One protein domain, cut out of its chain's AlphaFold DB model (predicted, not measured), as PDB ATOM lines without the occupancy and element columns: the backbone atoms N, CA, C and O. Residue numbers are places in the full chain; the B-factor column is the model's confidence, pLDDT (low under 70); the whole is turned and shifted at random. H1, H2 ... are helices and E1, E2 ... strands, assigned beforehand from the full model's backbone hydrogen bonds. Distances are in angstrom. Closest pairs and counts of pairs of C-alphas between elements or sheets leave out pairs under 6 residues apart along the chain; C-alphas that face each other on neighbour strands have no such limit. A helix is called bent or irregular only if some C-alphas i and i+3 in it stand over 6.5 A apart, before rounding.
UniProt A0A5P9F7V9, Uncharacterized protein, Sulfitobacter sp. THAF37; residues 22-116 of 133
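This is residues 22 to 116 of the 133 residues of an uncharacterized protein of Sulfitobacter sp. THAF37 (UniProt A0A5P9F7V9). One long helix, H3, makes much of the length of an extended rod, with a different fold-back at each end. At its last residues the chain turns back into H4, a helical hairpin, and goes on into the two short strands E1 and E2, while beyond its first residues H1 and H2 lie with their links in a loose, open loop, H2 at the far end. The printed part has 95 residues, with four named helices and two named strands in the order H1 H2 H3 H4 E1 E2, and it is mostly helix; its small sheet has the order E1 - E2. The whole is extended, with a radius of gyration of the C-alphas of 21.5 A and spans of 64 by 27 by 19 A.

Look first at E1, residues 100 to 103, and E2, residues 113 to 116: they meet only at a point, where C-alphas 101 and 115 face each other at 6.0 A. Both strands are apart from H3, residues 58 to 83. With its residues 78 to 82 alone, H3 touches H4, residues 87 to 96, and the two form a helical hairpin. Their closest C-alphas, those of Leu 81 and Leu 90, are 6.4 A apart, and their lines stand at a shallow tilt of 14 degrees, opposite ways. Now go to the other end of H3, where residue 59 alone touches H1, residues 22 to 31. H1 and H3 only just touch, with 3 pairs of C-alphas within 8 A; the closest, those of Leu 24 and Leu 59, are 6.9 A apart. Their tilt is a shallow 13 degrees, opposite ways. H2, residues 43 to 48, touches no helix. In H3 and H4 every O i to N i+4 pair is within hydrogen-bond range, against 5 of 6 in H1 and 0 of 2 in H2, where 2 of 3 O i to N i+3 pairs are within range.

Find C-alpha 58 at (-2.728, -8.209, 3.050); from there H3 runs 37.5 A to C-alpha 83 at (25.979, -13.213, -20.613). H4 measures 14.6 A, E1 9.1 A and E2 9.0 A, E2 ending at C-alpha 116 at (12.533, 4.383, -9.721). H1 measures 15.7 A and is irregular, but only just: C-alphas 22 and 25 are 6.8 A apart. H2 measures 9.9 A and is irregular, with C-alphas 44 and 47 7.2 A apart.

The C-alphas farthest apart, those of Ser 44 and Gly 107, are 65.7 A apart. The printed part has no cut, and the link from H1 to H2, 11 residues, is long. Residues 52 to 57, 64 to 70 of H3, and 105 to 110 stand free. The mean pLDDT of the printed part is 73.8; look for values under 70 at residues 36 to 37 and 96 to 116.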
ATOM      1  N   ASP A  22      -4.246  -9.878 -10.921       85.12
ATOM      2  CA  ASP A  22      -5.443  -9.175 -11.403       85.12
ATOM      3  C   ASP A  22      -6.730  -9.583 -10.664       85.12
ATOM      4  O   ASP A  22      -7.688  -8.810 -10.600       85.12
ATOM      5  N   GLN A  23      -6.752 -10.768 -10.054       85.12
ATOM      6  CA  GLN A  23      -7.901 -11.268  -9.306       85.12
ATOM      7  C   GLN A  23      -7.925 -10.773  -7.855       85.12
ATOM      8  O   GLN A  23      -8.987 -10.797  -7.227       85.12
ATOM      9  N   LEU A  24      -6.800 -10.305  -7.305       87.69
ATOM     10  CA  LEU A  24      -6.690  -9.970  -5.883       87.69
ATOM     11  C   LEU A  24      -7.673  -8.869  -5.447       87.69
ATOM     12  O   LEU A  24      -8.308  -8.983  -4.398       87.69
ATOM     13  N   ALA A  25      -7.889  -7.852  -6.287       85.31
ATOM     14  CA  ALA A  25      -8.857  -6.786  -6.018       85.31
ATOM     15  C   ALA A  25     -10.297  -7.319  -5.884       85.31
ATOM     16  O   ALA A  25     -11.055  -6.878  -5.019       85.31
ATOM     17  N   LYS A  26     -10.667  -8.318  -6.696       85.69
ATOM     18  CA  LYS A  26     -11.975  -8.982  -6.614       85.69
ATOM     19  C   LYS A  26     -12.123  -9.751  -5.302       85.69
ATOM     20  O   LYS A  26     -13.186  -9.701  -4.687       85.69
ATOM     21  N   TYR A  27     -11.070 -10.440  -4.863       87.19
ATOM     22  CA  TYR A  27     -11.078 -11.157  -3.588       87.19
ATOM     23  C   TYR A  27     -11.166 -10.207  -2.391       87.19
ATOM     24  O   TYR A  27     -11.918 -10.492  -1.459       87.19
ATOM     25  N   ARG A  28     -10.507  -9.042  -2.444       87.12
ATOM     26  CA  ARG A  28     -10.685  -7.982  -1.441       87.12
ATOM     27  C   ARG A  28     -12.121  -7.476  -1.394       87.12
ATOM     28  O   ARG A  28     -12.720  -7.492  -0.325       87.12
ATOM     29  N   ALA A  29     -12.709  -7.133  -2.540       85.75
ATOM     30  CA  ALA A  29     -14.105  -6.695  -2.596       85.75
ATOM     31  C   ALA A  29     -15.082  -7.767  -2.073       85.75
ATOM     32  O   ALA A  29     -16.091  -7.456  -1.435       85.75
ATOM     33  N   HIS A  30     -14.775  -9.049  -2.303       85.69
ATOM     34  CA  HIS A  30     -15.553 -10.156  -1.754       85.69
ATOM     35  C   HIS A  30     -15.405 -10.273  -0.228       85.69
ATOM     36  O   HIS A  30     -16.407 -10.452   0.465       85.69
ATOM     37  N   ALA A  31     -14.184 -10.136   0.297       82.75
ATOM     38  CA  ALA A  31     -13.908 -10.149   1.734       82.75
ATOM     39  C   ALA A  31     -14.584  -8.973   2.460       82.75
ATOM     40  O   ALA A  31     -15.197  -9.171   3.508       82.75
ATOM     41  N   GLU A  32     -14.541  -7.779   1.868       84.25
ATOM     42  CA  GLU A  32     -15.159  -6.553   2.392       84.25
ATOM     43  C   GLU A  32     -16.678  -6.495   2.163       84.25
ATOM     44  O   GLU A  32     -17.349  -5.614   2.694       84.25
ATOM     45  N   ARG A  33     -17.242  -7.435   1.388       84.62
ATOM     46  CA  ARG A  33     -18.669  -7.474   1.011       84.62
ATOM     47  C   ARG A  33     -19.152  -6.187   0.331       84.62
ATOM     48  O   ARG A  33     -20.321  -5.829   0.447       84.62
ATOM     49  N   THR A  34     -18.267  -5.532  -0.417       81.88
ATOM     50  CA  THR A  34     -18.554  -4.303  -1.177       81.88
ATOM     51  C   THR A  34     -19.138  -4.582  -2.562       81.88
ATOM     52  O   THR A  34     -19.713  -3.691  -3.178       81.88
ATOM     53  N   ALA A  35     -19.036  -5.822  -3.054       71.50
ATOM     54  CA  ALA A  35     -19.699  -6.243  -4.285       71.50
ATOM     55  C   ALA A  35     -21.214  -6.414  -4.065       71.50
ATOM     56  O   ALA A  35     -21.645  -7.224  -3.239       71.50
ATOM     57  N   GLU A  36     -22.024  -5.667  -4.818       67.31
ATOM     58  CA  GLU A  36     -23.484  -5.715  -4.719       67.31
ATOM     59  C   GLU A  36     -24.088  -6.965  -5.389       67.31
ATOM     60  O   GLU A  36     -23.672  -7.384  -6.470       67.31
ATOM     61  N   ASN A  37     -25.135  -7.505  -4.751       65.56
ATOM     62  CA  ASN A  37     -26.059  -8.539  -5.234       65.56
ATOM     63  C   ASN A  37     -25.495  -9.945  -5.494       65.56
ATOM     64  O   ASN A  37     -25.439 -10.428  -6.625       65.56
ATOM     65  N   TYR A  38     -25.264 -10.680  -4.403       72.44
ATOM     66  CA  TYR A  38     -25.347 -12.140  -4.430       72.44
ATOM     67  C   TYR A  38     -26.658 -12.578  -3.766       72.44
ATOM     68  O   TYR A  38     -26.781 -12.428  -2.551       72.44
ATOM     69  N   PRO A  39     -27.633 -13.149  -4.500       78.06
ATOM     70  CA  PRO A  39     -28.915 -13.565  -3.920       78.06
ATOM     71  C   PRO A  39     -28.774 -14.649  -2.837       78.06
ATOM     72  O   PRO A  39     -29.704 -14.886  -2.074       78.06
ATOM     73  N   GLN A  40     -27.615 -15.307  -2.756       81.06
ATOM     74  CA  GLN A  40     -27.289 -16.298  -1.732       81.06
ATOM     75  C   GLN A  40     -26.703 -15.686  -0.444       81.06
ATOM     76  O   GLN A  40     -26.468 -16.418   0.516       81.06
ATOM     77  N   VAL A  41     -26.415 -14.381  -0.416       83.12
ATOM     78  CA  VAL A  41     -25.785 -13.707   0.727       83.12
ATOM     79  C   VAL A  41     -26.835 -12.957   1.537       83.12
ATOM     80  O   VAL A  41     -27.499 -12.051   1.043       83.12
ATOM     81  N   ASP A  42     -26.946 -13.303   2.817       86.81
ATOM     82  CA  ASP A  42     -27.742 -12.542   3.777       86.81
ATOM     83  C   ASP A  42     -26.950 -11.323   4.274       86.81
ATOM     84  O   ASP A  42     -26.095 -11.420   5.160       86.81
ATOM     85  N   HIS A  43     -27.252 -10.158   3.699       84.69
ATOM     86  CA  HIS A  43     -26.589  -8.898   4.029       84.69
ATOM     87  C   HIS A  43     -26.822  -8.440   5.478       84.69
ATOM     88  O   HIS A  43     -25.991  -7.703   6.010       84.69
ATOM     89  N   SER A  44     -27.884  -8.903   6.155       87.56
ATOM     90  CA  SER A  44     -28.128  -8.567   7.567       87.56
ATOM     91  C   SER A  44     -27.072  -9.164   8.504       87.56
ATOM     92  O   SER A  44     -26.849  -8.660   9.604       87.56
ATOM     93  N   ARG A  45     -26.380 -10.216   8.048       88.25
ATOM     94  CA  ARG A  45     -25.343 -10.934   8.799       88.25
ATOM     95  C   ARG A  45     -23.928 -10.479   8.458       88.25
ATOM     96  O   ARG A  45     -23.003 -10.851   9.170       88.25
ATOM     97  N   THR A  46     -23.744  -9.665   7.418       86.62
ATOM     98  CA  THR A  46     -22.435  -9.118   7.026       86.62
ATOM     99  C   THR A  46     -21.667  -8.460   8.180       86.62
ATOM    100  O   THR A  46     -20.471  -8.729   8.279       86.62
ATOM    101  N   PRO A  47     -22.297  -7.692   9.099       88.38
ATOM    102  CA  PRO A  47     -21.592  -7.098  10.240       88.38
ATOM    103  C   PRO A  47     -20.999  -8.110  11.232       88.38
ATOM    104  O   PRO A  47     -20.218  -7.726  12.095       88.38
ATOM    105  N   LEU A  48     -21.382  -9.389  11.144       89.62
ATOM    106  CA  LEU A  48     -20.858 -10.466  11.990       89.62
ATOM    107  C   LEU A  48     -19.598 -11.116  11.405       89.62
ATOM    108  O   LEU A  48     -18.964 -11.923  12.083       89.62
ATOM    109  N   ASN A  49     -19.253 -10.818  10.150       87.75
ATOM    110  CA  ASN A  49     -18.039 -11.338   9.535       87.75
ATOM    111  C   ASN A  49     -16.820 -10.659  10.165       87.75
ATOM    112  O   ASN A  49     -16.780  -9.439  10.304       87.75
ATOM    113  N   PHE A  50     -15.796 -11.443  10.483       86.19
ATOM    114  CA  PHE A  50     -14.504 -10.934  10.930       86.19
ATOM    115  C   PHE A  50     -13.380 -11.720  10.258       86.19
ATOM    116  O   PHE A  50     -13.543 -12.883   9.880       86.19
ATOM    117  N   ARG A  51     -12.234 -11.065  10.079       84.00
ATOM    118  CA  ARG A  51     -11.040 -11.693   9.511       84.00
ATOM    119  C   ARG A  51     -10.446 -12.667  10.531       84.00
ATOM    120  O   ARG A  51     -10.269 -12.309  11.690       84.00
ATOM    121  N   ILE A  52     -10.148 -13.890  10.091       83.69
ATOM    122  CA  ILE A  52      -9.557 -14.945  10.938       83.69
ATOM    123  C   ILE A  52      -8.041 -15.048  10.719       83.69
ATOM    124  O   ILE A  52      -7.304 -15.330  11.658       83.69
ATOM    125  N   ILE A  53      -7.575 -14.841   9.484       81.62
ATOM    126  CA  ILE A  53      -6.175 -15.009   9.076       81.62
ATOM    127  C   ILE A  53      -5.762 -13.814   8.216       81.62
ATOM    128  O   ILE A  53      -6.546 -13.364   7.377       81.62
ATOM    129  N   GLY A  54      -4.521 -13.363   8.400       81.38
ATOM    130  CA  GLY A  54      -3.893 -12.305   7.614       81.38
ATOM    131  C   GLY A  54      -4.068 -10.915   8.214       81.38
ATOM    132  O   GLY A  54      -4.992 -10.660   8.989       81.38
ATOM    133  N   GLU A  55      -3.162 -10.028   7.823       86.44
ATOM    134  CA  GLU A  55      -3.149  -8.625   8.229       86.44
ATOM    135  C   GLU A  55      -4.208  -7.801   7.474       86.44
ATOM    136  O   GLU A  55      -4.879  -8.278   6.548       86.44
ATOM    137  N   GLU A  56      -4.406  -6.551   7.890       85.81
ATOM    138  CA  GLU A  56      -5.373  -5.653   7.250       85.81
ATOM    139  C   GLU A  56      -4.966  -5.208   5.849       85.81
ATOM    140  O   GLU A  56      -5.812  -5.140   4.955       85.81
ATOM    141  N   ASP A  57      -3.668  -5.034   5.661       87.00
ATOM    142  CA  ASP A  57      -2.954  -4.626   4.455       87.00
ATOM    143  C   ASP A  57      -2.492  -5.822   3.604       87.00
ATOM    144  O   ASP A  57      -1.553  -5.725   2.815       87.00
ATOM    145  N   TRP A  58      -3.134  -6.987   3.753       86.88
ATOM    146  CA  TRP A  58      -2.728  -8.209   3.050       86.88
ATOM    147  C   TRP A  58      -2.699  -8.044   1.523       86.88
ATOM    148  O   TRP A  58      -1.902  -8.705   0.860       86.88
ATOM    149  N   LEU A  59      -3.574  -7.201   0.955       85.69
ATOM    150  CA  LEU A  59      -3.621  -6.985  -0.490       85.69
ATOM    151  C   LEU A  59      -2.390  -6.203  -0.946       85.69
ATOM    152  O   LEU A  59      -1.757  -6.573  -1.931       85.69
ATOM    153  N   GLU A  60      -2.091  -5.118  -0.241       87.38
ATOM    154  CA  GLU A  60      -0.932  -4.267  -0.468       87.38
ATOM    155  C   GLU A  60       0.352  -5.091  -0.340       87.38
ATOM    156  O   GLU A  60       1.124  -5.159  -1.293       87.38
ATOM    157  N   ASN A  61       0.497  -5.839   0.757       87.44
ATOM    158  CA  ASN A  61       1.649  -6.709   0.989       87.44
ATOM    159  C   ASN A  61       1.808  -7.778  -0.103       87.44
ATOM    160  O   ASN A  61       2.914  -8.010  -0.586       87.44
ATOM    161  N   ALA A  62       0.711  -8.404  -0.545       86.62
ATOM    162  CA  ALA A  62       0.765  -9.396  -1.616       86.62
ATOM    163  C   ALA A  62       1.178  -8.780  -2.961       86.62
ATOM    164  O   ALA A  62       1.938  -9.389  -3.713       86.62
ATOM    165  N   LEU A  63       0.679  -7.585  -3.289       84.88
ATOM    166  CA  LEU A  63       1.043  -6.885  -4.522       84.88
ATOM    167  C   LEU A  63       2.508  -6.442  -4.513       84.88
ATOM    168  O   LEU A  63       3.184  -6.610  -5.529       84.88
ATOM    169  N   ASP A  64       2.999  -5.948  -3.377       85.19
ATOM    170  CA  ASP A  64       4.399  -5.564  -3.201       85.19
ATOM    171  C   ASP A  64       5.329  -6.781  -3.321       85.19
ATOM    172  O   ASP A  64       6.340  -6.725  -4.022       85.19
ATOM    173  N   GLU A  65       4.957  -7.919  -2.726       84.31
ATOM    174  CA  GLU A  65       5.705  -9.173  -2.862       84.31
ATOM    175  C   GLU A  65       5.731  -9.663  -4.319       84.31
ATOM    176  O   GLU A  65       6.787 -10.023  -4.845       84.31
ATOM    177  N   ILE A  66       4.588  -9.624  -5.015       83.50
ATOM    178  CA  ILE A  66       4.499  -9.980  -6.439       83.50
ATOM    179  C   ILE A  66       5.412  -9.086  -7.281       83.50
ATOM    180  O   ILE A  66       6.059  -9.579  -8.210       83.50
ATOM    181  N   GLU A  67       5.466  -7.791  -6.987       81.12
ATOM    182  CA  GLU A  67       6.316  -6.855  -7.717       81.12
ATOM    183  C   GLU A  67       7.804  -7.096  -7.429       81.12
ATOM    184  O   GLU A  67       8.608  -7.127  -8.364       81.12
ATOM    185  N   GLY A  68       8.166  -7.394  -6.178       80.38
ATOM    186  CA  GLY A  68       9.516  -7.828  -5.811       80.38
ATOM    187  C   GLY A  68       9.947  -9.085  -6.571       80.38
ATOM    188  O   GLY A  68      10.992  -9.100  -7.223       80.38
ATOM    189  N   ILE A  69       9.097 -10.114  -6.599       82.56
ATOM    190  CA  ILE A  69       9.358 -11.362  -7.336       82.56
ATOM    191  C   ILE A  69       9.488 -11.104  -8.844       82.56
ATOM    192  O   ILE A  69      10.333 -11.701  -9.520       82.56
ATOM    193  N   ARG A  70       8.657 -10.223  -9.414       81.00
ATOM    194  CA  ARG A  70       8.757  -9.832 -10.829       81.00
ATOM    195  C   ARG A  70      10.095  -9.176 -11.136       81.00
ATOM    196  O   ARG A  70      10.683  -9.491 -12.173       81.00
ATOM    197  N   LEU A  71      10.568  -8.306 -10.247       79.31
ATOM    198  CA  LEU A  71      11.854  -7.641 -10.392       79.31
ATOM    199  C   LEU A  71      13.012  -8.641 -10.320       79.31
ATOM    200  O   LEU A  71      13.838  -8.670 -11.230       79.31
ATOM    201  N   GLU A  72      13.026  -9.529  -9.326       81.56
ATOM    202  CA  GLU A  72      14.054 -10.573  -9.218       81.56
ATOM    203  C   GLU A  72      14.102 -11.481 -10.456       81.56
ATOM    204  O   GLU A  72      15.171 -11.858 -10.943       81.56
ATOM    205  N   ASN A  73      12.934 -11.860 -10.982       81.44
ATOM    206  CA  ASN A  73      12.852 -12.669 -12.195       81.44
ATOM    207  C   ASN A  73      13.422 -11.925 -13.405       81.44
ATOM    208  O   ASN A  73      14.089 -12.534 -14.245       81.44
ATOM    209  N   PHE A  74      13.193 -10.615 -13.484       78.88
ATOM    210  CA  PHE A  74      13.772  -9.785 -14.528       78.88
ATOM    211  C   PHE A  74      15.291  -9.669 -14.400       78.88
ATOM    212  O   PHE A  74      15.973  -9.799 -15.410       78.88
ATOM    213  N   GLU A  75      15.834  -9.466 -13.200       79.56
ATOM    214  CA  GLU A  75      17.287  -9.406 -12.991       79.56
ATOM    215  C   GLU A  75      17.968 -10.694 -13.464       79.56
ATOM    216  O   GLU A  75      18.915 -10.649 -14.253       79.56
ATOM    217  N   LYS A  76      17.405 -11.850 -13.092       81.81
ATOM    218  CA  LYS A  76      17.879 -13.165 -13.553       81.81
ATOM    219  C   LYS A  76      17.822 -13.285 -15.079       81.81
ATOM    220  O   LYS A  76      18.775 -13.752 -15.701       81.81
ATOM    221  N   GLU A  77      16.723 -12.858 -15.701       82.31
ATOM    222  CA  GLU A  77      16.574 -12.863 -17.161       82.31
ATOM    223  C   GLU A  77      17.595 -11.934 -17.839       82.31
ATOM    224  O   GLU A  77      18.225 -12.299 -18.836       82.31
ATOM    225  N   PHE A  78      17.797 -10.742 -17.278       82.62
ATOM    226  CA  PHE A  78      18.712  -9.738 -17.798       82.62
ATOM    227  C   PHE A  78      20.164 -10.221 -17.747       82.62
ATOM    228  O   PHE A  78      20.884 -10.092 -18.739       82.62
ATOM    229  N   ASP A  79      20.584 -10.851 -16.650       80.31
ATOM    230  CA  ASP A  79      21.924 -11.429 -16.507       80.31
ATOM    231  C   ASP A  79      22.188 -12.555 -17.509       80.31
ATOM    232  O   ASP A  79      23.266 -12.621 -18.116       80.31
ATOM    233  N   VAL A  80      21.188 -13.402 -17.760       85.06
ATOM    234  CA  VAL A  80      21.269 -14.449 -18.788       85.06
ATOM    235  C   VAL A  80      21.432 -13.828 -20.178       85.06
ATOM    236  O   VAL A  80      22.331 -14.210 -20.932       85.06
ATOM    237  N   LEU A  81      20.609 -12.834 -20.523       81.75
ATOM    238  CA  LEU A  81      20.668 -12.156 -21.822       81.75
ATOM    239  C   LEU A  81      21.978 -11.377 -22.022       81.75
ATOM    240  O   LEU A  81      22.517 -11.348 -23.134       81.75
ATOM    241  N   LYS A  82      22.508 -10.782 -20.949       79.62
ATOM    242  CA  LYS A  82      23.793 -10.077 -20.923       79.62
ATOM    243  C   LYS A  82      24.950 -11.038 -21.151       79.62
ATOM    244  O   LYS A  82      25.778 -10.783 -22.024       79.62
ATOM    245  N   THR A  83      24.964 -12.163 -20.443       85.94
ATOM    246  CA  THR A  83      25.979 -13.213 -20.613       85.94
ATOM    247  C   THR A  83      25.946 -13.793 -22.029       85.94
ATOM    248  O   THR A  83      26.987 -14.026 -22.637       85.94
ATOM    249  N   ALA A  84      24.752 -13.936 -22.608       85.75
ATOM    250  CA  ALA A  84      24.560 -14.384 -23.986       85.75
ATOM    251  C   ALA A  84      24.785 -13.286 -25.053       85.75
ATOM    252  O   ALA A  84      24.578 -13.541 -26.243       85.75
ATOM    253  N   ASN A  85      25.177 -12.066 -24.657       83.06
ATOM    254  CA  ASN A  85      25.411 -10.903 -25.524       83.06
ATOM    255  C   ASN A  85      24.231 -10.586 -26.475       83.06
ATOM    256  O   ASN A  85      24.408 -10.150 -27.618       83.06
ATOM    257  N   ARG A  86      22.991 -10.812 -26.018       83.12
ATOM    258  CA  ARG A  86      21.762 -10.604 -26.804       83.12
ATOM    259  C   ARG A  86      21.277  -9.154 -26.706       83.12
ATOM    260  O   ARG A  86      20.221  -8.876 -26.145       83.12
ATOM    261  N   LYS A  87      22.032  -8.228 -27.302       79.00
ATOM    262  CA  LYS A  87      21.795  -6.769 -27.225       79.00
ATOM    263  C   LYS A  87      20.363  -6.332 -27.563       79.00
ATOM    264  O   LYS A  87      19.773  -5.564 -26.816       79.00
ATOM    265  N   ASN A  88      19.778  -6.868 -28.634       80.31
ATOM    266  CA  ASN A  88      18.410  -6.508 -29.034       80.31
ATOM    267  C   ASN A  88      17.357  -7.008 -28.034       80.31
ATOM    268  O   ASN A  88      16.360  -6.334 -27.803       80.31
ATOM    269  N   ALA A  89      17.577  -8.179 -27.426       79.56
ATOM    270  CA  ALA A  89      16.671  -8.709 -26.414       79.56
ATOM    271  C   ALA A  89      16.750  -7.885 -25.120       79.56
ATOM    272  O   ALA A  89      15.714  -7.585 -24.543       79.56
ATOM    273  N   LEU A  90      17.953  -7.451 -24.720       78.06
ATOM    274  CA  LEU A  90      18.158  -6.577 -23.557       78.06
ATOM    275  C   LEU A  90      17.415  -5.242 -23.692       78.06
ATOM    276  O   LEU A  90      16.743  -4.825 -22.753       78.06
ATOM    277  N   GLU A  91      17.495  -4.591 -24.855       77.31
ATOM    278  CA  GLU A  91      16.807  -3.312 -25.098       77.31
ATOM    279  C   GLU A  91      15.280  -3.458 -25.108       77.31
ATOM    280  O   GLU A  91      14.566  -2.670 -24.479       77.31
ATOM    281  N   THR A  92      14.758  -4.515 -25.738       80.25
ATOM    282  CA  THR A  92      13.325  -4.838 -25.671       80.25
ATOM    283  C   THR A  92      12.887  -5.056 -24.226       80.25
ATOM    284  O   THR A  92      11.871  -4.513 -23.790       80.25
ATOM    285  N   ARG A  93      13.675  -5.812 -23.455       73.81
ATOM    286  CA  ARG A  93      13.332  -6.166 -22.078       73.81
ATOM    287  C   ARG A  93      13.382  -4.949 -21.148       73.81
ATOM    288  O   ARG A  93      12.494  -4.795 -20.316       73.81
ATOM    289  N   ARG A  94      14.329  -4.031 -21.371       71.75
ATOM    290  CA  ARG A  94      14.417  -2.721 -20.703       71.75
ATOM    291  C   ARG A  94      13.207  -1.830 -20.997       71.75
ATOM    292  O   ARG A  94      12.690  -1.180 -20.093       71.75
ATOM    293  N   THR A  95      12.745  -1.816 -22.246       70.88
ATOM    294  CA  THR A  95      11.607  -0.989 -22.679       70.88
ATOM    295  C   THR A  95      10.283  -1.476 -22.082       70.88
ATOM    296  O   THR A  95       9.475  -0.666 -21.634       70.88
ATOM    297  N   LEU A  96      10.073  -2.797 -22.028       67.69
ATOM    298  CA  LEU A  96       8.823  -3.408 -21.556       67.69
ATOM    299  C   LEU A  96       8.491  -3.129 -20.083       67.69
ATOM    300  O   LEU A  96       7.326  -3.210 -19.715       67.69
ATOM    301  N   LEU A  97       9.480  -2.794 -19.252       61.16
ATOM    302  CA  LEU A  97       9.265  -2.483 -17.836       61.16
ATOM    303  C   LEU A  97       9.153  -0.979 -17.536       61.16
ATOM    304  O   LEU A  97       8.995  -0.617 -16.376       61.16
ATOM    305  N   GLN A  98       9.246  -0.092 -18.538       53.25
ATOM    306  CA  GLN A  98       9.274   1.371 -18.343       53.25
ATOM    307  C   GLN A  98      10.263   1.842 -17.247       53.25
ATOM    308  O   GLN A  98      10.098   2.910 -16.659       53.25
ATOM    309  N   ILE A  99      11.326   1.078 -16.972       51.22
ATOM    310  CA  ILE A  99      12.320   1.439 -15.959       51.22
ATOM    311  C   ILE A  99      13.219   2.542 -16.532       51.22
ATOM    312  O   ILE A  99      14.017   2.304 -17.447       51.22
ATOM    313  N   ARG A 100      13.164   3.752 -15.954       42.25
ATOM    314  CA  ARG A 100      14.270   4.717 -16.073       42.25
ATOM    315  C   ARG A 100      15.443   4.198 -15.251       42.25
ATOM    316  O   ARG A 100      15.590   4.512 -14.077       42.25
ATOM    317  N   VAL A 101      16.295   3.393 -15.879       43.69
ATOM    318  CA  VAL A 101      17.580   3.020 -15.280       43.69
ATOM    319  C   VAL A 101      18.483   4.250 -15.331       43.69
ATOM    320  O   VAL A 101      19.025   4.573 -16.393       43.69
ATOM    321  N   HIS A 102      18.629   4.943 -14.204       41.41
ATOM    322  CA  HIS A 102      19.662   5.955 -14.042       41.41
ATOM    323  C   HIS A 102      21.001   5.254 -13.804       41.41
ATOM    324  O   HIS A 102      21.198   4.580 -12.796       41.41
ATOM    325  N   TRP A 103      21.909   5.387 -14.768       38.03
ATOM    326  CA  TRP A 103      23.289   4.940 -14.625       38.03
ATOM    327  C   TRP A 103      24.045   5.933 -13.744       38.03
ATOM    328  O   TRP A 103      24.213   7.088 -14.134       38.03
ATOM    329  N   PHE A 104      24.519   5.480 -12.585       40.44
ATOM    330  CA  PHE A 104      25.495   6.215 -11.789       40.44
ATOM    331  C   PHE A 104      26.834   5.485 -11.856       40.44
ATOM    332  O   PHE A 104      26.940   4.312 -11.496       40.44
ATOM    333  N   ASP A 105      27.853   6.184 -12.349       38.03
ATOM    334  CA  ASP A 105      29.235   5.718 -12.311       38.03
ATOM    335  C   ASP A 105      29.789   5.974 -10.903       38.03
ATOM    336  O   ASP A 105      30.389   7.009 -10.616       38.03
ATOM    337  N   SER A 106      29.502   5.066  -9.969       44.12
ATOM    338  CA  SER A 106      30.272   4.995  -8.732       44.12
ATOM    339  C   SER A 106      31.549   4.240  -9.072       44.12
ATOM    340  O   SER A 106      31.460   3.052  -9.356       44.12
ATOM    341  N   GLY A 107      32.714   4.893  -9.062       44.75
ATOM    342  CA  GLY A 107      34.031   4.338  -9.439       44.75
ATOM    343  C   GLY A 107      34.547   3.133  -8.622       44.75
ATOM    344  O   GLY A 107      35.748   2.891  -8.543       44.75
ATOM    345  N   THR A 108      33.653   2.365  -8.011       37.38
ATOM    346  CA  THR A 108      33.836   1.071  -7.360       37.38
ATOM    347  C   THR A 108      33.007   0.021  -8.101       37.38
ATOM    348  O   THR A 108      31.913   0.313  -8.559       37.38
ATOM    349  N   ARG A 109      33.504  -1.220  -8.188       37.00
ATOM    350  CA  ARG A 109      32.944  -2.382  -8.926       37.00
ATOM    351  C   ARG A 109      31.493  -2.813  -8.595       37.00
ATOM    352  O   ARG A 109      31.084  -3.893  -9.008       37.00
ATOM    353  N   LEU A 110      30.721  -2.006  -7.882       32.94
ATOM    354  CA  LEU A 110      29.303  -2.209  -7.622       32.94
ATOM    355  C   LEU A 110      28.526  -1.129  -8.375       32.94
ATOM    356  O   LEU A 110      28.573   0.042  -8.018       32.94
ATOM    357  N   HIS A 111      27.846  -1.534  -9.445       38.00
ATOM    358  CA  HIS A 111      26.876  -0.685 -10.125       38.00
ATOM    359  C   HIS A 111      25.589  -0.710  -9.303       38.00
ATOM    360  O   HIS A 111      24.910  -1.732  -9.261       38.00
ATOM    361  N   TYR A 112      25.264   0.396  -8.641       35.72
ATOM    362  CA  TYR A 112      23.962   0.549  -8.003       35.72
ATOM    363  C   TYR A 112      22.937   0.945  -9.067       35.72
ATOM    364  O   TYR A 112      23.140   1.911  -9.807       35.72
ATOM    365  N   PHE A 113      21.831   0.209  -9.145       39.50
ATOM    366  CA  PHE A 113      20.686   0.589  -9.964       39.50
ATOM    367  C   PHE A 113      19.669   1.293  -9.075       39.50
ATOM    368  O   PHE A 113      19.121   0.700  -8.152       39.50
ATOM    369  N   LEU A 114      19.404   2.566  -9.362       38.00
ATOM    370  CA  LEU A 114      18.270   3.262  -8.774       38.00
ATOM    371  C   LEU A 114      17.071   2.992  -9.685       38.00
ATOM    372  O   LEU A 114      16.885   3.649 -10.710       38.00
ATOM    373  N   ILE A 115      16.323   1.940  -9.361       43.31
ATOM    374  CA  ILE A 115      15.088   1.584 -10.060       43.31
ATOM    375  C   ILE A 115      13.981   2.439  -9.450       43.31
ATOM    376  O   ILE A 115      13.361   2.076  -8.457       43.31
ATOM    377  N   THR A 116      13.746   3.618 -10.023       44.06
ATOM    378  CA  THR A 116      12.533   4.383  -9.721       44.06
ATOM    379  C   THR A 116      11.369   3.691 -10.422       44.06
ATOM    380  O   THR A 116      11.163   3.885 -11.622       44.06
TER     381      THR A 116